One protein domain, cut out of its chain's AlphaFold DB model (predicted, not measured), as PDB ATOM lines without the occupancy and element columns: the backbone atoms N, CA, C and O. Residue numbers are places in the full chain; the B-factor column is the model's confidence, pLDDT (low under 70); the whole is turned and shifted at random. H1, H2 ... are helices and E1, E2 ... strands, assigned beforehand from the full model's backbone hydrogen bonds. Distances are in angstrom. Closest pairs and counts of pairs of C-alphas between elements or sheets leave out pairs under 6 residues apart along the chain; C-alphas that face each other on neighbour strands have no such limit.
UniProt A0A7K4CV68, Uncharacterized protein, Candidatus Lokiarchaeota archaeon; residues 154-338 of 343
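What this domain is: This is residues 154 to 338 of the 343 residues of an uncharacterized protein of Candidatus Lokiarchaeota archaeon (UniProt A0A7K4CV68). Two sheets stand at opposite sides of a flat domain, with the two longest helices between them: H2 packs on the sheet E2 E3 E4 E5, H4 packs on the sheet E1 E7 E6, and part of H2 meets H4 in the middle. H3 lies at one end of the domain and H1 at the opposite end. The printed part has 185 residues, with four named helices and seven named strands in the order H1 E1 H2 E2 E3 H3 E4 E5 H4 E6 E7; both sheets are antiparallel and the class is mixed, helices and strands. The whole is compact, with a radius of gyration of the C-alphas of 17.4 A and spans of 50 by 41 by 20 A.

Where its parts are: H1, residues 154 to 162, begins with C-alpha 154 at (38.963, -32.398, 55.611). E1 is residues 165 to 172, 20.4 A long. H2, residues 197 to 212, measures 22.6 A and has a kink of 51 degrees near residue 206. E2 is residues 221 to 223 and E3 residues 230 to 239, 28.8 A. H3 is residues 243 to 254, 15.9 A. E4, residues 265 to 275, measures 29.9 A. E5 is residues 287 to 289, H4 residues 298 to 312, 19.9 A, and E6 residues 321 to 323. E7, residues 331 to 337, ends with C-alpha 337 at (33.471, -28.631, 36.246).

How they stand to each other: E3 and E4 are antiparallel inner strands, with N 234 and O 270 at 2.8 A. E2 and E3 form a hairpin, N 233 and O 222 at 2.9 A, as do E4 and E5, N 269 and O 288 at 2.8 A. H2 is on this sheet, over E3, at a height of 8.2 A, two layers with the helix on one face; the closest C-alphas of H2 and E3, Leu 210 and Arg 237, are 6.8 A apart. H2 touches H4 with residues 200 to 207 alone, His 201 and Tyr 302 having the closest C-alphas at 5.4 A, at a shallow tilt of 19 degrees, opposite ways. H4 is on the other sheet, over E7, at a height of 9.0 A, again two layers; the closest C-alphas of H4 and E7, Met 308 and Ile 335, are 7.0 A apart. In that sheet E1 and E7 are antiparallel, N 168 and O 334 at 3.0 A, and E6 and E7 form a hairpin, N 333 and O 322 at 2.9 A. H1 touches H4, C-alphas of Leu 160 and Ser 312 closest at 5.4 A, and touches H2 only at their ends. H3 touches no helix. Every O i to N i+4 pair is within hydrogen-bond range in H3, against 4 of 5 in H1, 9 of 12 in H2 and 9 of 11 in H4.

The domain as a whole: The C-alphas of Arg 255 and Thr 277, the two farthest apart, are 52.0 A apart. The printed part has no cut; the links E1 to H2 and E4 to E5 are long. The mean pLDDT of the printed part is 82.4, and 23 residues are under 70, among them 225 to 229 and 316 to 320.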
ATOM      1  N   CYS A 154      40.402 -32.357  55.403       72.75
ATOM      2  CA  CYS A 154      38.963 -32.398  55.611       72.75
ATOM      3  C   CYS A 154      38.123 -31.408  54.798       72.75
ATOM      4  O   CYS A 154      36.907 -31.608  54.737       72.75
ATOM      5  N   ASP A 155      38.726 -30.432  54.123       82.12
ATOM      6  CA  ASP A 155      38.010 -29.493  53.254       82.12
ATOM      7  C   ASP A 155      37.695 -30.080  51.875       82.12
ATOM      8  O   ASP A 155      36.977 -29.466  51.096       82.12
ATOM      9  N   ALA A 156      38.121 -31.317  51.587       85.56
ATOM     10  CA  ALA A 156      37.896 -31.970  50.296       85.56
ATOM     11  C   ALA A 156      36.428 -31.949  49.836       85.56
ATOM     12  O   ALA A 156      36.159 -31.843  48.646       85.56
ATOM     13  N   ARG A 157      35.458 -32.045  50.755       87.69
ATOM     14  CA  ARG A 157      34.040 -31.924  50.387       87.69
ATOM     15  C   ARG A 157      33.702 -30.511  49.912       87.69
ATOM     16  O   ARG A 157      33.108 -30.373  48.848       87.69
ATOM     17  N   ALA A 158      34.099 -29.503  50.683       89.06
ATOM     18  CA  ALA A 158      33.868 -28.102  50.359       89.06
ATOM     19  C   ALA A 158      34.606 -27.699  49.073       89.06
ATOM     20  O   ALA A 158      34.030 -27.009  48.239       89.06
ATOM     21  N   ASP A 159      35.834 -28.189  48.874       89.50
ATOM     22  CA  ASP A 159      36.612 -28.004  47.646       89.50
ATOM     23  C   ASP A 159      35.844 -28.548  46.433       89.50
ATOM     24  O   ASP A 159      35.634 -27.835  45.450       89.50
ATOM     25  N   LEU A 160      35.375 -29.800  46.512       90.25
ATOM     26  CA  LEU A 160      34.596 -30.420  45.440       90.25
ATOM     27  C   LEU A 160      33.304 -29.641  45.169       90.25
ATOM     28  O   LEU A 160      33.017 -29.358  44.005       90.25
ATOM     29  N   GLU A 161      32.548 -29.294  46.217       90.75
ATOM     30  CA  GLU A 161      31.275 -28.557  46.125       90.75
ATOM     31  C   GLU A 161      31.486 -27.181  45.483       90.75
ATOM     32  O   GLU A 161      30.804 -26.836  44.518       90.75
ATOM     33  N   LYS A 162      32.505 -26.440  45.927       91.06
ATOM     34  CA  LYS A 162      32.898 -25.144  45.365       91.06
ATOM     35  C   LYS A 162      33.293 -25.243  43.893       91.06
ATOM     36  O   LYS A 162      32.978 -24.353  43.109       91.06
ATOM     37  N   ALA A 163      33.980 -26.315  43.513       88.94
ATOM     38  CA  ALA A 163      34.398 -26.550  42.136       88.94
ATOM     39  C   ALA A 163      33.279 -27.092  41.230       88.94
ATOM     40  O   ALA A 163      33.511 -27.279  40.032       88.94
ATOM     41  N   ASN A 164      32.091 -27.355  41.788       89.38
ATOM     42  CA  ASN A 164      30.917 -27.844  41.073       89.38
ATOM     43  C   ASN A 164      31.244 -29.045  40.162       89.38
ATOM     44  O   ASN A 164      30.909 -29.084  38.972       89.38
ATOM     45  N   ILE A 165      32.007 -29.997  40.712       88.19
ATOM     46  CA  ILE A 165      32.471 -31.188  39.997       88.19
ATOM     47  C   ILE A 165      31.283 -32.101  39.685       88.19
ATOM     48  O   ILE A 165      30.562 -32.538  40.575       88.19
ATOM     49  N   CYS A 166      31.126 -32.467  38.417       88.12
ATOM     50  CA  CYS A 166      30.161 -33.457  37.969       88.12
ATOM     51  C   CYS A 166      30.868 -34.617  37.261       88.12
ATOM     52  O   CYS A 166      31.780 -34.415  36.451       88.12
ATOM     53  N   LEU A 167      30.443 -35.846  37.566       89.69
ATOM     54  CA  LEU A 167      30.949 -37.046  36.905       89.69
ATOM     55  C   LEU A 167      29.975 -37.526  35.836       89.69
ATOM     56  O   LEU A 167      28.845 -37.909  36.142       89.69
ATOM     57  N   HIS A 168      30.455 -37.588  34.597       89.38
ATOM     58  CA  HIS A 168      29.723 -38.168  33.477       89.38
ATOM     59  C   HIS A 168      30.304 -39.532  33.125       89.38
ATOM     60  O   HIS A 168      31.511 -39.672  32.947       89.38
ATOM     61  N   VAL A 169      29.447 -40.544  33.004       88.75
ATOM     62  CA  VAL A 169      29.848 -41.858  32.488       88.75
ATOM     63  C   VAL A 169      29.883 -41.779  30.961       88.75
ATOM     64  O   VAL A 169      28.829 -41.681  30.340       88.75
ATOM     65  N   GLU A 170      31.075 -41.810  30.362       87.50
ATOM     66  CA  GLU A 170      31.251 -41.767  28.898       87.50
ATOM     67  C   GLU A 170      31.023 -43.132  28.252       87.50
ATOM     68  O   GLU A 170      30.528 -43.227  27.133       87.50
ATOM     69  N   GLY A 171      31.373 -44.205  28.958       83.50
ATOM     70  CA  GLY A 171      31.288 -45.546  28.408       83.50
ATOM     71  C   GLY A 171      31.421 -46.621  29.469       83.50
ATOM     72  O   GLY A 171      32.028 -46.424  30.522       83.50
ATOM     73  N   MET A 172      30.841 -47.778  29.177       83.44
ATOM     74  CA  MET A 172      30.894 -48.953  30.033       83.44
ATOM     75  C   MET A 172      31.034 -50.182  29.142       83.44
ATOM     76  O   MET A 172      30.125 -50.491  28.376       83.44
ATOM     77  N   LYS A 173      32.169 -50.887  29.235       80.38
ATOM     78  CA  LYS A 173      32.372 -52.113  28.438       80.38
ATOM     79  C   LYS A 173      31.512 -53.277  28.942       80.38
ATOM     80  O   LYS A 173      31.221 -54.192  28.181       80.38
ATOM     81  N   ARG A 174      31.142 -53.278  30.229       78.19
ATOM     82  CA  ARG A 174      30.413 -54.369  30.894       78.19
ATOM     83  C   ARG A 174      29.477 -53.830  31.969       78.19
ATOM     84  O   ARG A 174      29.851 -52.923  32.704       78.19
ATOM     85  N   SER A 175      28.289 -54.416  32.100       76.00
ATOM     86  CA  SER A 175      27.308 -54.010  33.112       76.00
ATOM     87  C   SER A 175      27.879 -54.098  34.528       76.00
ATOM     88  O   SER A 175      28.358 -55.153  34.943       76.00
ATOM     89  N   CYS A 176      27.762 -53.015  35.293       75.62
ATOM     90  CA  CYS A 176      28.164 -52.962  36.692       75.62
ATOM     91  C   CYS A 176      26.942 -52.752  37.589       75.62
ATOM     92  O   CYS A 176      26.126 -51.871  37.332       75.62
ATOM     93  N   ALA A 177      26.853 -53.476  38.707       73.25
ATOM     94  CA  ALA A 177      25.770 -53.291  39.679       73.25
ATOM     95  C   ALA A 177      25.721 -51.873  40.292       73.25
ATOM     96  O   ALA A 177      24.685 -51.464  40.813       73.25
ATOM     97  N   PHE A 178      26.835 -51.136  40.247       75.81
ATOM     98  CA  PHE A 178      26.959 -49.781  40.786       75.81
ATOM     99  C   PHE A 178      26.802 -48.685  39.723       75.81
ATOM    100  O   PHE A 178      26.453 -47.549  40.048       75.81
ATOM    101  N   HIS A 179      27.041 -49.000  38.450       77.12
ATOM    102  CA  HIS A 179      26.996 -48.019  37.368       77.12
ATOM    103  C   HIS A 179      25.815 -48.335  36.459       77.12
ATOM    104  O   HIS A 179      25.830 -49.298  35.699       77.12
ATOM    105  N   ARG A 180      24.767 -47.513  36.558       75.81
ATOM    106  CA  ARG A 180      23.685 -47.497  35.571       75.81
ATOM    107  C   ARG A 180      24.106 -46.573  34.433       75.81
ATOM    108  O   ARG A 180      24.654 -45.504  34.696       75.81
ATOM    109  N   SER A 181      23.892 -47.008  33.195       63.88
ATOM    110  CA  SER A 181      24.232 -46.222  32.014       63.88
ATOM    111  C   SER A 181      23.496 -44.873  32.059       63.88
ATOM    112  O   SER A 181      22.297 -44.818  32.326       63.88
ATOM    113  N   ILE A 182      24.230 -43.787  31.797       62.16
ATOM    114  CA  ILE A 182      23.683 -42.468  31.427       62.16
ATOM    115  C   ILE A 182      23.098 -41.639  32.591       62.16
ATOM    116  O   ILE A 182      22.027 -41.051  32.480       62.16
ATOM    117  N   LYS A 183      23.808 -41.509  33.718       77.19
ATOM    118  CA  LYS A 183      23.505 -40.433  34.681       77.19
ATOM    119  C   LYS A 183      24.754 -39.659  35.062       77.19
ATOM    120  O   LYS A 183      25.748 -40.249  35.483       77.19
ATOM    121  N   ALA A 184      24.667 -38.341  34.917       86.38
ATOM    122  CA  ALA A 184      25.549 -37.418  35.603       86.38
ATOM    123  C   ALA A 184      25.366 -37.624  37.114       86.38
ATOM    124  O   ALA A 184      24.229 -37.718  37.587       86.38
ATOM    125  N   ARG A 185      26.467 -37.758  37.853       87.00
ATOM    126  CA  ARG A 185      26.431 -37.906  39.311       87.00
ATOM    127  C   ARG A 185      26.922 -36.609  39.955       87.00
ATOM    128  O   ARG A 185      28.082 -36.254  39.729       87.00
ATOM    129  N   PRO A 186      26.069 -35.907  40.721       88.00
ATOM    130  CA  PRO A 186      26.496 -34.758  41.503       88.00
ATOM    131  C   PRO A 186      27.298 -35.222  42.732       88.00
ATOM    132  O   PRO A 186      27.356 -36.419  43.041       88.00
ATOM    133  N   ILE A 187      27.930 -34.281  43.428       86.69
ATOM    134  CA  ILE A 187      28.901 -34.563  44.499       86.69
ATOM    135  C   ILE A 187      28.270 -35.323  45.664       86.69
ATOM    136  O   ILE A 187      28.881 -36.227  46.235       86.69
ATOM    137  N   GLU A 188      27.008 -35.031  45.966       88.06
ATOM    138  CA  GLU A 188      26.245 -35.672  47.036       88.06
ATOM    139  C   GLU A 188      26.007 -37.162  46.763       88.06
ATOM    140  O   GLU A 188      25.711 -37.915  47.686       88.06
ATOM    141  N   GLN A 189      26.152 -37.589  45.504       90.19
ATOM    142  CA  GLN A 189      26.028 -38.976  45.052       90.19
ATOM    143  C   GLN A 189      27.386 -39.655  44.828       90.19
ATOM    144  O   GLN A 189      27.444 -40.761  44.286       90.19
ATOM    145  N   LEU A 190      28.501 -39.027  45.208       90.25
ATOM    146  CA  LEU A 190      29.815 -39.667  45.110       90.25
ATOM    147  C   LEU A 190      30.063 -40.621  46.273       90.25
ATOM    148  O   LEU A 190      30.635 -41.691  46.078       90.25
ATOM    149  N   VAL A 191      29.583 -40.257  47.461       92.56
ATOM    150  CA  VAL A 191      29.789 -40.990  48.714       92.56
ATOM    151  C   VAL A 191      28.465 -41.155  49.465       92.56
ATOM    152  O   VAL A 191      27.520 -40.416  49.189       92.56
ATOM    153  N   PRO A 192      28.349 -42.112  50.404       92.69
ATOM    154  CA  PRO A 192      27.174 -42.206  51.265       92.69
ATOM    155  C   PRO A 192      26.868 -40.877  51.963       92.69
ATOM    156  O   PRO A 192      27.775 -40.189  52.435       92.69
ATOM    157  N   ARG A 193      25.583 -40.528  52.063       90.81
ATOM    158  CA  ARG A 193      25.149 -39.270  52.682       90.81
ATOM    159  C   ARG A 193      25.699 -39.146  54.109       90.81
ATOM    160  O   ARG A 193      25.554 -40.063  54.911       90.81
ATOM    161  N   GLY A 194      26.319 -38.004  54.406       89.75
ATOM    162  CA  GLY A 194      26.940 -37.710  55.703       89.75
ATOM    163  C   GLY A 194      28.357 -38.266  55.888       89.75
ATOM    164  O   GLY A 194      29.041 -37.843  56.811       89.75
ATOM    165  N   LEU A 195      28.837 -39.159  55.014       91.44
ATOM    166  CA  LEU A 195      30.223 -39.617  55.056       91.44
ATOM    167  C   LEU A 195      31.122 -38.617  54.323       91.44
ATOM    168  O   LEU A 195      30.789 -38.167  53.225       91.44
ATOM    169  N   CYS A 196      32.277 -38.280  54.899       89.12
ATOM    170  CA  CYS A 196      33.212 -37.400  54.212       89.12
ATOM    171  C   CYS A 196      33.940 -38.145  53.069       89.12
ATOM    172  O   CYS A 196      34.296 -39.321  53.224       89.12
ATOM    173  N   PRO A 197      34.197 -37.479  51.926       91.12
ATOM    174  CA  PRO A 197      34.892 -38.063  50.778       91.12
ATOM    175  C   PRO A 197      36.225 -38.728  51.131       91.12
ATOM    176  O   PRO A 197      36.511 -39.833  50.678       91.12
ATOM    177  N   LEU A 198      37.004 -38.090  52.005       87.94
ATOM    178  CA  LEU A 198      38.317 -38.574  52.413       87.94
ATOM    179  C   LEU A 198      38.248 -39.862  53.251       87.94
ATOM    180  O   LEU A 198      39.042 -40.773  53.041       87.94
ATOM    181  N   ALA A 199      37.278 -39.986  54.163       88.88
ATOM    182  CA  ALA A 199      37.087 -41.229  54.913       88.88
ATOM    183  C   ALA A 199      36.610 -42.363  53.999       88.88
ATOM    184  O   ALA A 199      37.063 -43.496  54.136       88.88
ATOM    185  N   TYR A 200      35.725 -42.066  53.041       91.62
ATOM    186  CA  TYR A 200      35.270 -43.060  52.069       91.62
ATOM    187  C   TYR A 200      36.414 -43.558  51.175       91.62
ATOM    188  O   TYR A 200      36.527 -44.756  50.915       91.62
ATOM    189  N   HIS A 201      37.291 -42.642  50.763       90.38
ATOM    190  CA  HIS A 201      38.518 -42.929  50.027       90.38
ATOM    191  C   HIS A 201      39.471 -43.832  50.818       90.38
ATOM    192  O   HIS A 201      39.820 -44.917  50.351       90.38
ATOM    193  N   ALA A 202      39.816 -43.427  52.043       86.06
ATOM    194  CA  ALA A 202      40.731 -44.151  52.920       86.06
ATOM    195  C   ALA A 202      40.206 -45.538  53.325       86.06
ATOM    196  O   ALA A 202      40.992 -46.448  53.588       86.06
ATOM    197  N   ALA A 203      38.883 -45.727  53.352       88.94
ATOM    198  CA  ALA A 203      38.270 -47.008  53.682       88.94
ATOM    199  C   ALA A 203      38.467 -48.065  52.586       88.94
ATOM    200  O   ALA A 203      38.392 -49.258  52.872       88.94
ATOM    201  N   TYR A 204      38.702 -47.663  51.332       90.31
ATOM    202  CA  TYR A 204      38.647 -48.571  50.185       90.31
ATOM    203  C   TYR A 204      39.526 -49.833  50.289       90.31
ATOM    204  O   TYR A 204      38.993 -50.917  50.039       90.31
ATOM    205  N   PRO A 205      40.810 -49.773  50.689       87.44
ATOM    206  CA  PRO A 205      41.642 -50.972  50.830       87.44
ATOM    207  C   PRO A 205      41.048 -51.990  51.807       87.44
ATOM    208  O   PRO A 205      40.926 -53.175  51.498       87.44
ATOM    209  N   THR A 206      40.591 -51.511  52.963       86.94
ATOM    210  CA  THR A 206      39.921 -52.326  53.982       86.94
ATOM    211  C   THR A 206      38.577 -52.860  53.493       86.94
ATOM    212  O   THR A 206      38.192 -53.986  53.808       86.94
ATOM    213  N   LEU A 207      37.852 -52.074  52.695       88.19
ATOM    214  CA  LEU A 207      36.605 -52.515  52.085       88.19
ATOM    215  C   LEU A 207      36.820 -53.641  51.098       88.19
ATOM    216  O   LEU A 207      36.055 -54.602  51.109       88.19
ATOM    217  N   LEU A 208      37.847 -53.531  50.265       88.12
ATOM    218  CA  LEU A 208      38.178 -54.563  49.301       88.12
ATOM    219  C   LEU A 208      38.502 -55.879  50.013       88.12
ATOM    220  O   LEU A 208      37.967 -56.919  49.627       88.12
ATOM    221  N   ASP A 209      39.284 -55.802  51.093       86.81
ATOM    222  CA  ASP A 209      39.578 -56.942  51.959       86.81
ATOM    223  C   ASP A 209      38.289 -57.591  52.480       86.81
ATOM    224  O   ASP A 209      38.029 -58.763  52.237       86.81
ATOM    225  N   LEU A 210      37.404 -56.820  53.113       87.00
ATOM    226  CA  LEU A 210      36.208 -57.364  53.768       87.00
ATOM    227  C   LEU A 210      35.105 -57.830  52.814       87.00
ATOM    228  O   LEU A 210      34.352 -58.750  53.150       87.00
ATOM    229  N   ILE A 211      34.971 -57.207  51.640       85.06
ATOM    230  CA  ILE A 211      33.976 -57.613  50.638       85.06
ATOM    231  C   ILE A 211      34.292 -59.027  50.139       85.06
ATOM    232  O   ILE A 211      33.372 -59.845  50.019       85.06
ATOM    233  N   TYR A 212      35.574 -59.318  49.907       86.25
ATOM    234  CA  TYR A 212      36.029 -60.541  49.247       86.25
ATOM    235  C   TYR A 212      36.799 -61.506  50.169       86.25
ATOM    236  O   TYR A 212      37.227 -62.569  49.725       86.25
ATOM    237  N   ALA A 213      36.949 -61.190  51.459       84.88
ATOM    238  CA  ALA A 213      37.569 -62.084  52.432       84.88
ATOM    239  C   ALA A 213      36.791 -63.398  52.571       84.88
ATOM    240  O   ALA A 213      35.559 -63.417  52.740       84.88
ATOM    241  N   ASN A 214      37.551 -64.495  52.571       71.88
ATOM    242  CA  ASN A 214      37.054 -65.843  52.838       71.88
ATOM    243  C   ASN A 214      36.725 -66.054  54.329       71.88
ATOM    244  O   ASN A 214      35.799 -66.796  54.647       71.88
ATOM    245  N   GLU A 215      37.429 -65.367  55.234       68.00
ATOM    246  CA  GLU A 215      37.319 -65.550  56.689       68.00
ATOM    247  C   GLU A 215      36.426 -64.511  57.396       68.00
ATOM    248  O   GLU A 215      36.040 -63.477  56.841       68.00
ATOM    249  N   SER A 216      36.098 -64.805  58.660       57.62
ATOM    250  CA  SER A 216      35.181 -64.087  59.556       57.62
ATOM    251  C   SER A 216      35.725 -62.767  60.106       57.62
ATOM    252  O   SER A 216      35.384 -62.396  61.226       57.62
ATOM    253  N   ARG A 217      36.585 -62.046  59.378       66.94
ATOM    254  CA  ARG A 217      36.968 -60.698  59.815       66.94
ATOM    255  C   ARG A 217      35.713 -59.835  59.811       66.94
ATOM    256  O   ARG A 217      35.165 -59.514  58.758       66.94
ATOM    257  N   GLU A 218      35.216 -59.537  61.005       67.69
ATOM    258  CA  GLU A 218      33.979 -58.780  61.167       67.69
ATOM    259  C   GLU A 218      34.242 -57.281  61.194       67.69
ATOM    260  O   GLU A 218      33.331 -56.523  60.890       67.69
ATOM    261  N   ALA A 219      35.465 -56.870  61.544       73.38
ATOM    262  CA  ALA A 219      35.831 -55.491  61.808       73.38
ATOM    263  C   ALA A 219      37.322 -55.246  61.556       73.38
ATOM    264  O   ALA A 219      38.166 -56.020  62.002       73.38
ATOM    265  N   VAL A 220      37.650 -54.129  60.907       73.44
ATOM    266  CA  VAL A 220      39.026 -53.624  60.797       73.44
ATOM    267  C   VAL A 220      39.025 -52.144  61.185       73.44
ATOM    268  O   VAL A 220      38.203 -51.393  60.643       73.44
ATOM    269  N   PRO A 221      39.881 -51.718  62.135       73.44
ATOM    270  CA  PRO A 221      39.990 -50.319  62.505       73.44
ATOM    271  C   PRO A 221      40.708 -49.519  61.412       73.44
ATOM    272  O   PRO A 221      41.689 -49.989  60.841       73.44
ATOM    273  N   MET A 222      40.254 -48.295  61.163       78.00
ATOM    274  CA  MET A 222      40.947 -47.324  60.304       78.00
ATOM    275  C   MET A 222      40.862 -45.921  60.912       78.00
ATOM    276  O   MET A 222      39.929 -45.644  61.673       78.00
ATOM    277  N   TYR A 223      41.812 -45.055  60.562       78.19
ATOM    278  CA  TYR A 223      41.888 -43.678  61.045       78.19
ATOM    279  C   TYR A 223      41.584 -42.680  59.921       78.19
ATOM    280  O   TYR A 223      41.876 -42.937  58.756       78.19
ATOM    281  N   CYS A 224      40.964 -41.546  60.258       77.75
ATOM    282  CA  CYS A 224      40.808 -40.442  59.309       77.75
ATOM    283  C   CYS A 224      42.180 -39.805  59.019       77.75
ATOM    284  O   CYS A 224      42.847 -39.402  59.971       77.75
ATOM    285  N   PRO A 225      42.578 -39.640  57.744       69.44
ATOM    286  CA  PRO A 225      43.875 -39.052  57.410       69.44
ATOM    287  C   PRO A 225      43.888 -37.513  57.481       69.44
ATOM    288  O   PRO A 225      44.939 -36.908  57.299       69.44
ATOM    289  N   GLY A 226      42.738 -36.859  57.700       62.00
ATOM    290  CA  GLY A 226      42.580 -35.418  57.469       62.00
ATOM    291  C   GLY A 226      42.449 -34.505  58.683       62.00
ATOM    292  O   GLY A 226      42.156 -33.326  58.496       62.00
ATOM    293  N   THR A 227      42.642 -34.997  59.907       58.44
ATOM    294  CA  THR A 227      42.384 -34.202  61.116       58.44
ATOM    295  C   THR A 227      43.432 -34.407  62.204       58.44
ATOM    296  O   THR A 227      43.954 -35.504  62.372       58.44
ATOM    297  N   HIS A 228      43.627 -33.387  63.052       60.09
ATOM    298  CA  HIS A 228      44.135 -33.588  64.418       60.09
ATOM    299  C   HIS A 228      43.259 -34.574  65.205       60.09
ATOM    300  O   HIS A 228      43.728 -35.217  66.143       60.09
ATOM    301  N   ALA A 229      41.988 -34.700  64.808       63.41
ATOM    302  CA  ALA A 229      41.072 -35.657  65.377       63.41
ATOM    303  C   ALA A 229      41.369 -37.095  64.920       63.41
ATOM    304  O   ALA A 229      41.408 -37.381  63.723       63.41
ATOM    305  N   ARG A 230      41.520 -38.043  65.844       74.44
ATOM    306  CA  ARG A 230      41.645 -39.466  65.486       74.44
ATOM    307  C   ARG A 230      40.250 -40.072  65.420       74.44
ATOM    308  O   ARG A 230      39.702 -40.518  66.423       74.44
ATOM    309  N   VAL A 231      39.645 -40.052  64.233       80.19
ATOM    310  CA  VAL A 231      38.373 -40.752  63.997       80.19
ATOM    311  C   VAL A 231      38.674 -42.219  63.741       80.19
ATOM    312  O   VAL A 231      39.269 -42.548  62.717       80.19
ATOM    313  N   LYS A 232      38.258 -43.094  64.654       85.75
ATOM    314  CA  LYS A 232      38.364 -44.542  64.493       85.75
ATOM    315  C   LYS A 232      37.084 -45.070  63.869       85.75
ATOM    316  O   LYS A 232      36.016 -44.997  64.482       85.75
ATOM    317  N   PHE A 233      37.187 -45.657  62.685       86.56
ATOM    318  CA  PHE A 233      36.080 -46.391  62.081       86.56
ATOM    319  C   PHE A 233      36.258 -47.890  62.279       86.56
ATOM    320  O   PHE A 233      37.380 -48.376  62.382       86.56
ATOM    321  N   ILE A 234      35.150 -48.622  62.288       86.62
ATOM    322  CA  ILE A 234      35.118 -50.062  62.066       86.62
ATOM    323  C   ILE A 234      34.306 -50.328  60.806       86.62
ATOM    324  O   ILE A 234      33.186 -49.840  60.654       86.62
ATOM    325  N   VAL A 235      34.872 -51.123  59.909       83.94
ATOM    326  CA  VAL A 235      34.158 -51.634  58.744       83.94
ATOM    327  C   VAL A 235      33.521 -52.978  59.102       83.94
ATOM    328  O   VAL A 235      34.234 -53.957  59.283       83.94
ATOM    329  N   GLU A 236      32.192 -53.030  59.207       85.81
ATOM    330  CA  GLU A 236      31.422 -54.226  59.564       85.81
ATOM    331  C   GLU A 236      30.875 -54.969  58.340       85.81
ATOM    332  O   GLU A 236      30.250 -54.374  57.454       85.81
ATOM    333  N   ARG A 237      31.003 -56.300  58.330       84.44
ATOM    334  CA  ARG A 237      30.384 -57.184  57.329       84.44
ATOM    335  C   ARG A 237      29.107 -57.815  57.890       84.44
ATOM    336  O   ARG A 237      29.159 -58.685  58.749       84.44
ATOM    337  N   LYS A 238      27.936 -57.452  57.355       85.25
ATOM    338  CA  LYS A 238      26.642 -58.063  57.716       85.25
ATOM    339  C   LYS A 238      26.158 -59.041  56.653       85.25
ATOM    340  O   LYS A 238      26.045 -58.698  55.473       85.25
ATOM    341  N   LYS A 239      25.841 -60.268  57.075       82.12
ATOM    342  CA  LYS A 239      25.234 -61.297  56.216       82.12
ATOM    343  C   LYS A 239      23.882 -60.809  55.694       82.12
ATOM    344  O   LYS A 239      23.098 -60.211  56.430       82.12
ATOM    345  N   ARG A 240      23.597 -61.068  54.417       81.06
ATOM    346  CA  ARG A 240      22.236 -60.920  53.890       81.06
ATOM    347  C   ARG A 240      21.388 -62.088  54.382       81.06
ATOM    348  O   ARG A 240      21.854 -63.221  54.387       81.06
ATOM    349  N   TRP A 241      20.140 -61.812  54.744       81.88
ATOM    350  CA  TRP A 241      19.197 -62.835  55.201       81.88
ATOM    351  C   TRP A 241      18.951 -63.936  54.149       81.88
ATOM    352  O   TRP A 241      18.829 -65.102  54.495       81.88
ATOM    353  N   ILE A 242      19.020 -63.595  52.857       84.38
ATOM    354  CA  ILE A 242      18.919 -64.532  51.720       84.38
ATOM    355  C   ILE A 242      20.203 -65.335  51.425       84.38
ATOM    356  O   ILE A 242      20.343 -65.880  50.333       84.38
ATOM    357  N   LYS A 243      21.173 -65.396  52.347       79.19
ATOM    358  CA  LYS A 243      22.454 -66.092  52.127       79.19
ATOM    359  C   LYS A 243      22.319 -67.530  51.583       79.19
ATOM    360  O   LYS A 243      22.984 -67.788  50.586       79.19
ATOM    361  N   PRO A 244      21.496 -68.438  52.147       82.94
ATOM    362  CA  PRO A 244      21.439 -69.817  51.652       82.94
ATOM    363  C   PRO A 244      21.005 -69.890  50.183       82.94
ATOM    364  O   PRO A 244      21.578 -70.642  49.403       82.94
ATOM    365  N   PHE A 245      20.071 -69.031  49.769       87.12
ATOM    366  CA  PHE A 245      19.690 -68.910  48.364       87.12
ATOM    367  C   PHE A 245      20.841 -68.379  47.494       87.12
ATOM    368  O   PHE A 245      21.088 -68.899  46.410       87.12
ATOM    369  N   LEU A 246      21.580 -67.371  47.976       86.12
ATOM    370  CA  LEU A 246      22.743 -66.841  47.259       86.12
ATOM    371  C   LEU A 246      23.883 -67.858  47.148       86.12
ATOM    372  O   LEU A 246      24.587 -67.834  46.149       86.12
ATOM    373  N   ASP A 247      24.073 -68.733  48.136       84.25
ATOM    374  CA  ASP A 247      25.084 -69.795  48.091       84.25
ATOM    375  C   ASP A 247      24.717 -70.873  47.056       84.25
ATOM    376  O   ASP A 247      25.582 -71.320  46.305       84.25
ATOM    377  N   ILE A 248      23.431 -71.224  46.942       87.50
ATOM    378  CA  ILE A 248      22.931 -72.110  45.878       87.50
ATOM    379  C   ILE A 248      23.133 -71.459  44.504       87.50
ATOM    380  O   ILE A 248      23.651 -72.088  43.583       87.50
ATOM    381  N   LEU A 249      22.759 -70.184  44.360       85.38
ATOM    382  CA  LEU A 249      22.930 -69.450  43.108       85.38
ATOM    383  C   LEU A 249      24.409 -69.335  42.709       85.38
ATOM    384  O   LEU A 249      24.738 -69.513  41.541       85.38
ATOM    385  N   ASP A 250      25.293 -69.081  43.673       83.00
ATOM    386  CA  ASP A 250      26.746 -69.035  43.480       83.00
ATOM    387  C   ASP A 250      27.295 -70.384  43.007       83.00
ATOM    388  O   ASP A 250      28.063 -70.440  42.051       83.00
ATOM    389  N   PHE A 251      26.824 -71.491  43.590       85.25
ATOM    390  CA  PHE A 251      27.178 -72.833  43.133       85.25
ATOM    391  C   PHE A 251      26.780 -73.065  41.668       85.25
ATOM    392  O   PHE A 251      27.603 -73.525  40.874       85.25
ATOM    393  N   PHE A 252      25.557 -72.699  41.273       86.44
ATOM    394  CA  PHE A 252      25.120 -72.830  39.880       86.44
ATOM    395  C   PHE A 252      25.893 -71.905  38.936       86.44
ATOM    396  O   PHE A 252      26.335 -72.346  37.875       86.44
ATOM    397  N   LEU A 253      26.113 -70.648  39.326       82.88
ATOM    398  CA  LEU A 253      26.848 -69.679  38.514       82.88
ATOM    399  C   LEU A 253      28.331 -70.032  38.380       82.88
ATOM    400  O   LEU A 253      28.896 -69.811  37.312       82.88
ATOM    401  N   SER A 254      28.937 -70.672  39.384       79.62
ATOM    402  CA  SER A 254      30.326 -71.153  39.322       79.62
ATOM    403  C   SER A 254      30.561 -72.205  38.229       79.62
ATOM    404  O   SER A 254      31.685 -72.365  37.756       79.62
ATOM    405  N   ARG A 255      29.496 -72.893  37.787       84.50
ATOM    406  CA  ARG A 255      29.522 -73.846  36.664       84.50
ATOM    407  C   ARG A 255      29.311 -73.187  35.304       84.50
ATOM    408  O   ARG A 255      29.534 -73.827  34.279       84.50
ATOM    409  N   THR A 256      28.868 -71.933  35.275       80.19
ATOM    410  CA  THR A 256      28.705 -71.189  34.026       80.19
ATOM    411  C   THR A 256      30.028 -70.523  33.628       80.19
ATOM    412  O   THR A 256      30.818 -70.145  34.493       80.19
ATOM    413  N   PRO A 257      30.293 -70.322  32.325       78.19
ATOM    414  CA  PRO A 257      31.485 -69.598  31.876       78.19
ATOM    415  C   PRO A 257      31.468 -68.112  32.280       78.19
ATOM    416  O   PRO A 257      32.493 -67.433  32.188       78.19
ATOM    417  N   VAL A 258      30.318 -67.595  32.728       74.00
ATOM    418  CA  VAL A 258      30.149 -66.210  33.159       74.00
ATOM    419  C   VAL A 258      30.420 -66.114  34.657       74.00
ATOM    420  O   VAL A 258      29.573 -66.437  35.484       74.00
ATOM    421  N   ARG A 259      31.604 -65.616  35.024       69.56
ATOM    422  CA  ARG A 259      31.920 -65.322  36.426       69.56
ATOM    423  C   ARG A 259      31.257 -64.015  36.852       69.56
ATOM    424  O   ARG A 259      31.743 -62.929  36.534       69.56
ATOM    425  N   LEU A 260      30.122 -64.131  37.536       71.94
ATOM    426  CA  LEU A 260      29.409 -63.005  38.135       71.94
ATOM    427  C   LEU A 260      29.851 -62.813  39.586       71.94
ATOM    428  O   LEU A 260      29.921 -63.764  40.356       71.94
ATOM    429  N   ASP A 261      30.105 -61.565  39.968       76.88
ATOM    430  CA  ASP A 261      30.373 -61.212  41.358       76.88
ATOM    431  C   ASP A 261      29.059 -61.126  42.155       76.88
ATOM    432  O   ASP A 261      28.288 -60.163  42.041       76.88
ATOM    433  N   ILE A 262      28.788 -62.153  42.968       78.50
ATOM    434  CA  ILE A 262      27.650 -62.173  43.889       78.50
ATOM    435  C   ILE A 262      28.109 -61.681  45.255       78.50
ATOM    436  O   ILE A 262      28.566 -62.427  46.119       78.50
ATOM    437  N   ILE A 263      27.888 -60.398  45.507       75.19
ATOM    438  CA  ILE A 263      28.168 -59.818  46.818       75.19
ATOM    439  C   ILE A 263      27.113 -60.306  47.832       75.19
ATOM    440  O   ILE A 263      25.996 -59.774  47.920       75.19
ATOM    441  N   LYS A 264      27.496 -61.304  48.635       79.88
ATOM    442  CA  LYS A 264      26.671 -61.969  49.666       79.88
ATOM    443  C   LYS A 264      26.450 -61.141  50.941       79.88
ATOM    444  O   LYS A 264      25.629 -61.499  51.789       79.88
ATOM    445  N   TYR A 265      27.151 -60.020  51.083       83.06
ATOM    446  CA  TYR A 265      27.208 -59.250  52.326       83.06
ATOM    447  C   TYR A 265      26.850 -57.779  52.108       83.06
ATOM    448  O   TYR A 265      26.882 -57.249  50.996       83.06
ATOM    449  N   ARG A 266      26.442 -57.111  53.183       87.25
ATOM    450  CA  ARG A 266      26.385 -55.652  53.275       87.25
ATOM    451  C   ARG A 266      27.592 -55.202  54.078       87.25
ATOM    452  O   ARG A 266      27.879 -55.802  55.108       87.25
ATOM    453  N   VAL A 267      28.267 -54.161  53.613       88.12
ATOM    454  CA  VAL A 267      29.396 -53.577  54.334       88.12
ATOM    455  C   VAL A 267      28.965 -52.233  54.897       88.12
ATOM    456  O   VAL A 267      28.400 -51.410  54.169       88.12
ATOM    457  N   LEU A 268      29.167 -52.053  56.197       91.75
ATOM    458  CA  LEU A 268      28.840 -50.834  56.920       91.75
ATOM    459  C   LEU A 268      30.119 -50.213  57.458       91.75
ATOM    460  O   LEU A 268      30.960 -50.914  57.998       91.75
ATOM    461  N   LEU A 269      30.240 -48.900  57.360       92.44
ATOM    462  CA  LEU A 269      31.256 -48.144  58.075       92.44
ATOM    463  C   LEU A 269      30.620 -47.580  59.343       92.44
ATOM    464  O   LEU A 269      29.604 -46.894  59.251       92.44
ATOM    465  N   LYS A 270      31.186 -47.874  60.511       94.06
ATOM    466  CA  LYS A 270      30.706 -47.394  61.808       94.06
ATOM    467  C   LYS A 270      31.761 -46.522  62.473       94.06
ATOM    468  O   LYS A 270      32.911 -46.939  62.586       94.06
ATOM    469  N   VAL A 271      31.370 -45.348  62.954       93.75
ATOM    470  CA  VAL A 271      32.252 -44.482  63.748       93.75
ATOM    471  C   VAL A 271      32.296 -45.007  65.183       93.75
ATOM    472  O   VAL A 271      31.261 -45.100  65.844       93.75
ATOM    473  N   MET A 272      33.481 -45.391  65.656       93.44
ATOM    474  CA  MET A 272      33.674 -46.005  66.976       93.44
ATOM    475  C   MET A 272      34.122 -45.011  68.037       93.44
ATOM    476  O   MET A 272      33.626 -45.060  69.156       93.44
ATOM    477  N   SER A 273      35.065 -44.142  67.694       92.56
ATOM    478  CA  SER A 273      35.535 -43.074  68.570       92.56
ATOM    479  C   SER A 273      36.016 -41.897  67.734       92.56
ATOM    480  O   SER A 273      36.399 -42.057  66.570       92.56
ATOM    481  N   ILE A 274      35.966 -40.713  68.332       90.62
ATOM    482  CA  ILE A 274      36.468 -39.471  67.759       90.62
ATOM    483  C   ILE A 274      37.295 -38.807  68.849       90.62
ATOM    484  O   ILE A 274      36.738 -38.306  69.823       90.62
ATOM    485  N   ASP A 275      38.612 -38.805  68.682       86.69
ATOM    486  CA  ASP A 275      39.500 -38.105  69.606       86.69
ATOM    487  C   ASP A 275      39.772 -36.712  69.041       86.69
ATOM    488  O   ASP A 275      40.659 -36.585  68.211       86.69
ATOM    489  N   GLY A 276      39.005 -35.684  69.423       85.69
ATOM    490  CA  GLY A 276      39.135 -34.301  68.926       85.69
ATOM    491  C   GLY A 276      37.889 -33.792  68.187       85.69
ATOM    492  O   GLY A 276      36.818 -34.389  68.276       85.69
ATOM    493  N   THR A 277      38.013 -32.685  67.447       83.75
ATOM    494  CA  THR A 277      36.885 -32.076  66.713       83.75
ATOM    495  C   THR A 277      36.886 -32.499  65.244       83.75
ATOM    496  O   THR A 277      37.832 -32.219  64.510       83.75
ATOM    497  N   CYS A 278      35.812 -33.154  64.791       85.88
ATOM    498  CA  CYS A 278      35.602 -33.467  63.377       85.88
ATOM    499  C   CYS A 278      34.845 -32.321  62.685       85.88
ATOM    500  O   CYS A 278      33.689 -32.059  63.017       85.88
ATOM    501  N   THR A 279      35.458 -31.677  61.687       83.31
ATOM    502  CA  THR A 279      34.842 -30.573  60.915       83.31
ATOM    503  C   THR A 279      33.647 -31.015  60.072       83.31
ATOM    504  O   THR A 279      32.799 -30.209  59.717       83.31
ATOM    505  N   GLN A 280      33.546 -32.314  59.792       83.75
ATOM    506  CA  GLN A 280      32.441 -32.919  59.046       83.75
ATOM    507  C   GLN A 280      31.295 -33.374  59.967       83.75
ATOM    508  O   GLN A 280      30.387 -34.073  59.523       83.75
ATOM    509  N   HIS A 281      31.346 -33.006  61.255       89.19
ATOM    510  CA  HIS A 281      30.313 -33.276  62.260       89.19
ATOM    511  C   HIS A 281      29.928 -34.756  62.416       89.19
ATOM    512  O   HIS A 281      28.809 -35.061  62.837       89.19
ATOM    513  N   LEU A 282      30.852 -35.674  62.107       90.44
ATOM    514  CA  LEU A 282      30.677 -37.096  62.395       90.44
ATOM    515  C   LEU A 282      30.505 -37.298  63.903       90.44
ATOM    516  O   LEU A 282      31.145 -36.613  64.706       90.44
ATOM    517  N   LYS A 283      29.667 -38.260  64.287       93.69
ATOM    518  CA  LYS A 283      29.398 -38.619  65.681       93.69
ATOM    519  C   LYS A 283      29.699 -40.090  65.924       93.69
ATOM    520  O   LYS A 283      29.491 -40.948  65.064       93.69
ATOM    521  N   THR A 284      30.164 -40.405  67.130       95.00
ATOM    522  CA  THR A 284      30.291 -41.795  67.578       95.00
ATOM    523  C   THR A 284      28.947 -42.507  67.452       95.00
ATOM    524  O   THR A 284      27.925 -42.014  67.923       95.00
ATOM    525  N   GLY A 285      28.952 -43.683  66.826       94.88
ATOM    526  CA  GLY A 285      27.749 -44.463  66.559       94.88
ATOM    527  C   GLY A 285      27.148 -44.259  65.168       94.88
ATOM    528  O   GLY A 285      26.336 -45.100  64.777       94.88
ATOM    529  N   ASP A 286      27.575 -43.244  64.404       95.56
ATOM    530  CA  ASP A 286      27.151 -43.060  63.012       95.56
ATOM    531  C   ASP A 286      27.466 -44.303  62.172       95.56
ATOM    532  O   ASP A 286      28.490 -44.973  62.361       95.56
ATOM    533  N   ARG A 287      26.560 -44.630  61.242       95.31
ATOM    534  CA  ARG A 287      26.646 -45.813  60.378       95.31
ATOM    535  C   ARG A 287      26.376 -45.444  58.930       95.31
ATOM    536  O   ARG A 287      25.322 -44.900  58.615       95.31
ATOM    537  N   PHE A 288      27.269 -45.859  58.043       93.62
ATOM    538  CA  PHE A 288      27.175 -45.604  56.610       93.62
ATOM    539  C   PHE A 288      27.137 -46.921  55.844       93.62
ATOM    540  O   PHE A 288      28.035 -47.753  55.967       93.62
ATOM    541  N   LEU A 289      26.092 -47.129  55.042       91.50
ATOM    542  CA  LEU A 289      26.004 -48.283  54.154       91.50
ATOM    543  C   LEU A 289      26.764 -47.975  52.860       91.50
ATOM    544  O   LEU A 289      26.377 -47.097  52.100       91.50
ATOM    545  N   LEU A 290      27.826 -48.726  52.578       84.94
ATOM    546  CA  LEU A 290      28.761 -48.398  51.489       84.94
ATOM    547  C   LEU A 290      28.320 -48.913  50.113       84.94
ATOM    548  O   LEU A 290      28.991 -48.695  49.108       84.94
ATOM    549  N   ARG A 291      27.188 -49.618  50.077       73.75
ATOM    550  CA  ARG A 291      26.534 -50.119  48.867       73.75
ATOM    551  C   ARG A 291      25.131 -49.539  48.761       73.75
ATOM    552  O   ARG A 291      24.155 -50.277  48.625       73.75
ATOM    553  N   ASP A 292      25.038 -48.225  48.883       68.25
ATOM    554  CA  ASP A 292      23.847 -47.528  48.437       68.25
ATOM    555  C   ASP A 292      23.901 -47.423  46.907       68.25
ATOM    556  O   ASP A 292      24.911 -47.030  46.333       68.25
ATOM    557  N   SER A 293      22.814 -47.788  46.227       68.50
ATOM    558  CA  SER A 293      22.673 -47.586  44.776       68.50
ATOM    559  C   SER A 293      22.852 -46.123  44.347       68.50
ATOM    560  O   SER A 293      23.090 -45.841  43.170       68.50
ATOM    561  N   GLN A 294      22.732 -45.203  45.305       81.44
ATOM    562  CA  GLN A 294      22.855 -43.771  45.098       81.44
ATOM    563  C   GLN A 294      24.308 -43.286  45.067       81.44
ATOM    564  O   GLN A 294      24.552 -42.260  44.439       81.44
ATOM    565  N   CYS A 295      25.276 -44.012  45.645       87.44
ATOM    566  CA  CYS A 295      26.680 -43.590  45.644       87.44
ATOM    567  C   CYS A 295      27.492 -44.201  44.485       87.44
ATOM    568  O   CYS A 295      27.053 -45.139  43.808       87.44
ATOM    569  N   LEU A 296      28.686 -43.659  44.237       88.81
ATOM    570  CA  LEU A 296      29.655 -44.256  43.320       88.81
ATOM    571  C   LEU A 296      30.175 -45.580  43.906       88.81
ATOM    572  O   LEU A 296      30.149 -45.777  45.121       88.81
ATOM    573  N   CYS A 297      30.637 -46.514  43.069       87.69
ATOM    574  CA  CYS A 297      31.256 -47.719  43.619       87.69
ATOM    575  C   CYS A 297      32.580 -47.358  44.324       87.69
ATOM    576  O   CYS A 297      33.301 -46.489  43.823       87.69
ATOM    577  N   PRO A 298      32.949 -48.043  45.424       89.62
ATOM    578  CA  PRO A 298      34.171 -47.726  46.163       89.62
ATOM    579  C   PRO A 298      35.435 -47.733  45.289       89.62
ATOM    580  O   PRO A 298      36.268 -46.846  45.412       89.62
ATOM    581  N   SER A 299      35.539 -48.685  44.352       89.06
ATOM    582  CA  SER A 299      36.673 -48.789  43.418       89.06
ATOM    583  C   SER A 299      36.753 -47.588  42.478       89.06
ATOM    584  O   SER A 299      37.806 -46.970  42.374       89.06
ATOM    585  N   SER A 300      35.640 -47.206  41.846       89.38
ATOM    586  CA  SER A 300      35.581 -46.033  40.968       89.38
ATOM    587  C   SER A 300      35.881 -44.755  41.737       89.38
ATOM    588  O   SER A 300      36.649 -43.929  41.257       89.38
ATOM    589  N   PHE A 301      35.312 -44.605  42.934       91.62
ATOM    590  CA  PHE A 301      35.572 -43.442  43.770       91.62
ATOM    591  C   PHE A 301      37.045 -43.350  44.157       91.62
ATOM    592  O   PHE A 301      37.654 -42.302  43.967       91.62
ATOM    593  N   TYR A 302      37.638 -44.453  44.613       90.25
ATOM    594  CA  TYR A 302      39.058 -44.517  44.925       90.25
ATOM    595  C   TYR A 302      39.913 -44.120  43.715       90.25
ATOM    596  O   TYR A 302      40.804 -43.286  43.838       90.25
ATOM    597  N   SER A 303      39.612 -44.616  42.515       86.81
ATOM    598  CA  SER A 303      40.344 -44.226  41.305       86.81
ATOM    599  C   SER A 303      40.190 -42.747  40.959       86.81
ATOM    600  O   SER A 303      41.171 -42.132  40.565       86.81
ATOM    601  N   LEU A 304      38.987 -42.183  41.096       88.94
ATOM    602  CA  LEU A 304      38.634 -40.835  40.638       88.94
ATOM    603  C   LEU A 304      39.000 -39.720  41.616       88.94
ATOM    604  O   LEU A 304      39.258 -38.594  41.194       88.94
ATOM    605  N   PHE A 305      38.976 -40.008  42.915       90.06
ATOM    606  CA  PHE A 305      39.036 -38.989  43.959       90.06
ATOM    607  C   PHE A 305      40.264 -38.070  43.865       90.06
ATOM    608  O   PHE A 305      40.059 -36.855  43.898       90.06
ATOM    609  N   PRO A 306      41.498 -38.568  43.637       86.19
ATOM    610  CA  PRO A 306      42.657 -37.683  43.498       86.19
ATOM    611  C   PRO A 306      42.543 -36.704  42.319       86.19
ATOM    612  O   PRO A 306      42.861 -35.525  42.465       86.19
ATOM    613  N   ALA A 307      42.032 -37.149  41.165       85.44
ATOM    614  CA  ALA A 307      41.807 -36.274  40.015       85.44
ATOM    615  C   ALA A 307      40.705 -35.238  40.268       85.44
ATOM    616  O   ALA A 307      40.851 -34.081  39.871       85.44
ATOM    617  N   MET A 308      39.620 -35.629  40.948       89.44
ATOM    618  CA  MET A 308      38.560 -34.695  41.337       89.44
ATOM    619  C   MET A 308      39.096 -33.619  42.287       89.44
ATOM    620  O   MET A 308      38.856 -32.435  42.057       89.44
ATOM    621  N   LEU A 309      39.868 -34.019  43.302       87.25
ATOM    622  CA  LEU A 309      40.455 -33.101  44.274       87.25
ATOM    623  C   LEU A 309      41.460 -32.148  43.610       87.25
ATOM    624  O   LEU A 309      41.345 -30.933  43.751       87.25
ATOM    625  N   SER A 310      42.376 -32.677  42.794       84.12
ATOM    626  CA  SER A 310      43.332 -31.874  42.022       84.12
ATOM    627  C   SER A 310      42.627 -30.823  41.155       84.12
ATOM    628  O   SER A 310      42.993 -29.646  41.168       84.12
ATOM    629  N   ARG A 311      41.554 -31.213  40.454       86.06
ATOM    630  CA  ARG A 311      40.751 -30.283  39.652       86.06
ATOM    631  C   ARG A 311      40.055 -29.232  40.513       86.06
ATOM    632  O   ARG A 311      40.058 -28.065  40.135       86.06
ATOM    633  N   SER A 312      39.491 -29.626  41.655       87.38
ATOM    634  CA  SER A 312      38.793 -28.693  42.546       87.38
ATOM    635  C   SER A 312      39.684 -27.585  43.105       87.38
ATOM    636  O   SER A 312      39.210 -26.493  43.403       87.38
ATOM    637  N   ARG A 313      40.995 -27.836  43.143       85.56
ATOM    638  CA  ARG A 313      42.020 -26.889  43.589       85.56
ATOM    639  C   ARG A 313      42.666 -26.099  42.447       85.56
ATOM    640  O   ARG A 313      43.647 -25.401  42.661       85.56
ATOM    641  N   GLY A 314      42.118 -26.194  41.234       84.75
ATOM    642  CA  GLY A 314      42.572 -25.427  40.070       84.75
ATOM    643  C   GLY A 314      43.754 -26.035  39.310       84.75
ATOM    644  O   GLY A 314      44.215 -25.443  38.338       84.75
ATOM    645  N   ASN A 315      44.218 -27.237  39.670       77.00
ATOM    646  CA  ASN A 315      45.434 -27.834  39.102       77.00
ATOM    647  C   ASN A 315      45.226 -28.559  37.751       77.00
ATOM    648  O   ASN A 315      46.130 -29.250  37.272       77.00
ATOM    649  N   SER A 316      44.060 -28.446  37.099       69.56
ATOM    650  CA  SER A 316      43.806 -29.156  35.833       69.56
ATOM    651  C   SER A 316      42.960 -28.377  34.826       69.56
ATOM    652  O   SER A 316      41.793 -28.084  35.074       69.56
ATOM    653  N   SER A 317      43.537 -28.127  33.646       55.34
ATOM    654  CA  SER A 317      42.879 -27.482  32.501       55.34
ATOM    655  C   SER A 317      42.225 -28.465  31.517       55.34
ATOM    656  O   SER A 317      41.365 -28.054  30.743       55.34
ATOM    657  N   SER A 318      42.557 -29.764  31.549       60.78
ATOM    658  CA  SER A 318      41.996 -30.756  30.620       60.78
ATOM    659  C   SER A 318      40.956 -31.679  31.275       60.78
ATOM    660  O   SER A 318      41.029 -31.968  32.473       60.78
ATOM    661  N   PRO A 319      39.938 -32.144  30.522       63.84
ATOM    662  CA  PRO A 319      39.076 -33.229  30.976       63.84
ATOM    663  C   PRO A 319      39.935 -34.470  31.238       63.84
ATOM    664  O   PRO A 319      40.706 -34.897  30.379       63.84
ATOM    665  N   CYS A 320      39.827 -35.020  32.446       69.56
ATOM    666  CA  CYS A 320      40.486 -36.265  32.799       69.56
ATOM    667  C   CYS A 320      39.501 -37.407  32.571       69.56
ATOM    668  O   CYS A 320      38.372 -37.368  33.075       69.56
ATOM    669  N   THR A 321      39.945 -38.389  31.795       73.81
ATOM    670  CA  THR A 321      39.244 -39.648  31.613       73.81
ATOM    671  C   THR A 321      39.820 -40.645  32.604       73.81
ATOM    672  O   THR A 321      41.015 -40.935  32.539       73.81
ATOM    673  N   CYS A 322      39.004 -41.156  33.527       75.62
ATOM    674  CA  CYS A 322      39.458 -42.204  34.440       75.62
ATOM    675  C   CYS A 322      38.633 -43.472  34.313       75.62
ATOM    676  O   CYS A 322      37.432 -43.423  34.037       75.62
ATOM    677  N   THR A 323      39.277 -44.608  34.561       74.56
ATOM    678  CA  THR A 323      38.630 -45.917  34.518       74.56
ATOM    679  C   THR A 323      38.419 -46.499  35.908       74.56
ATOM    680  O   THR A 323      39.308 -46.444  36.756       74.56
ATOM    681  N   CYS A 324      37.256 -47.116  36.132       77.31
ATOM    682  CA  CYS A 324      37.046 -48.002  37.278       77.31
ATOM    683  C   CYS A 324      38.114 -49.104  37.265       77.31
ATOM    684  O   CYS A 324      38.186 -49.863  36.298       77.31
ATOM    685  N   THR A 325      38.916 -49.197  38.326       68.06
ATOM    686  CA  THR A 325      40.037 -50.149  38.405       68.06
ATOM    687  C   THR A 325      39.588 -51.597  38.553       68.06
ATOM    688  O   THR A 325      40.357 -52.508  38.252       68.06
ATOM    689  N   SER A 326      38.337 -51.838  38.966       67.44
ATOM    690  CA  SER A 326      37.777 -53.185  38.947       67.44
ATOM    691  C   SER A 326      37.514 -53.656  37.507       67.44
ATOM    692  O   SER A 326      36.606 -53.201  36.801       67.44
ATOM    693  N   VAL A 327      38.317 -54.642  37.103       55.12
ATOM    694  CA  VAL A 327      38.335 -55.310  35.790       55.12
ATOM    695  C   VAL A 327      36.972 -55.718  35.246       55.12
ATOM    696  O   VAL A 327      36.777 -55.607  34.034       55.12
ATOM    697  N   PRO A 328      35.978 -56.170  36.039       62.47
ATOM    698  CA  PRO A 328      34.734 -56.576  35.410       62.47
ATOM    699  C   PRO A 328      33.952 -55.412  34.802       62.47
ATOM    700  O   PRO A 328      33.051 -55.700  34.031       62.47
ATOM    701  N   CYS A 329      34.244 -54.140  35.104       71.31
ATOM    702  CA  CYS A 329      33.337 -53.043  34.752       71.31
ATOM    703  C   CYS A 329      33.868 -52.090  33.665       71.31
ATOM    704  O   CYS A 329      33.060 -51.627  32.862       71.31
ATOM    705  N   HIS A 330      35.182 -51.803  33.619       76.50
ATOM    706  CA  HIS A 330      35.817 -50.823  32.706       76.50
ATOM    707  C   HIS A 330      34.899 -49.626  32.384       76.50
ATOM    708  O   HIS A 330      34.494 -49.404  31.238       76.50
ATOM    709  N   VAL A 331      34.502 -48.901  33.432       83.31
ATOM    710  CA  VAL A 331      33.666 -47.701  33.307       83.31
ATOM    711  C   VAL A 331      34.569 -46.505  33.140       83.31
ATOM    712  O   VAL A 331      35.479 -46.323  33.942       83.31
ATOM    713  N   THR A 332      34.305 -45.725  32.102       86.19
ATOM    714  CA  THR A 332      35.062 -44.534  31.738       86.19
ATOM    715  C   THR A 332      34.294 -43.303  32.194       86.19
ATOM    716  O   THR A 332      33.120 -43.146  31.852       86.19
ATOM    717  N   TYR A 333      34.944 -42.446  32.975       87.50
ATOM    718  CA  TYR A 333      34.358 -41.219  33.502       87.50
ATOM    719  C   TYR A 333      35.021 -39.995  32.910       87.50
ATOM    720  O   TYR A 333      36.246 -39.941  32.844       87.50
ATOM    721  N   LYS A 334      34.214 -38.980  32.616       88.69
ATOM    722  CA  LYS A 334      34.659 -37.616  32.363       88.69
ATOM    723  C   LYS A 334      34.371 -36.757  33.578       88.69
ATOM    724  O   LYS A 334      33.218 -36.640  34.001       88.69
ATOM    725  N   ILE A 335      35.416 -36.136  34.111       87.19
ATOM    726  CA  ILE A 335      35.297 -35.144  35.179       87.19
ATOM    727  C   ILE A 335      35.072 -33.776  34.530       87.19
ATOM    728  O   ILE A 335      35.961 -33.257  33.849       87.19
ATOM    729  N   GLN A 336      33.892 -33.191  34.724       85.06
ATOM    730  CA  GLN A 336      33.566 -31.844  34.253       85.06
ATOM    731  C   GLN A 336      33.372 -30.921  35.454       85.06
ATOM    732  O   GLN A 336      32.716 -31.290  36.420       85.06
ATOM    733  N   GLY A 337      33.955 -29.723  35.402       80.31
ATOM    734  CA  GLY A 337      33.471 -28.631  36.246       80.31
ATOM    735  C   GLY A 337      32.258 -28.050  35.540       80.31
ATOM    736  O   GLY A 337      32.346 -27.774  34.340       80.31
ATOM    737  N   ILE A 338      31.130 -27.922  36.226       70.44
ATOM    738  CA  ILE A 338      29.998 -27.195  35.659       70.44
ATOM    739  C   ILE A 338      30.410 -25.716  35.642       70.44
ATOM    740  O   ILE A 338      30.753 -25.189  36.704       70.44
TER     741      ILE A 338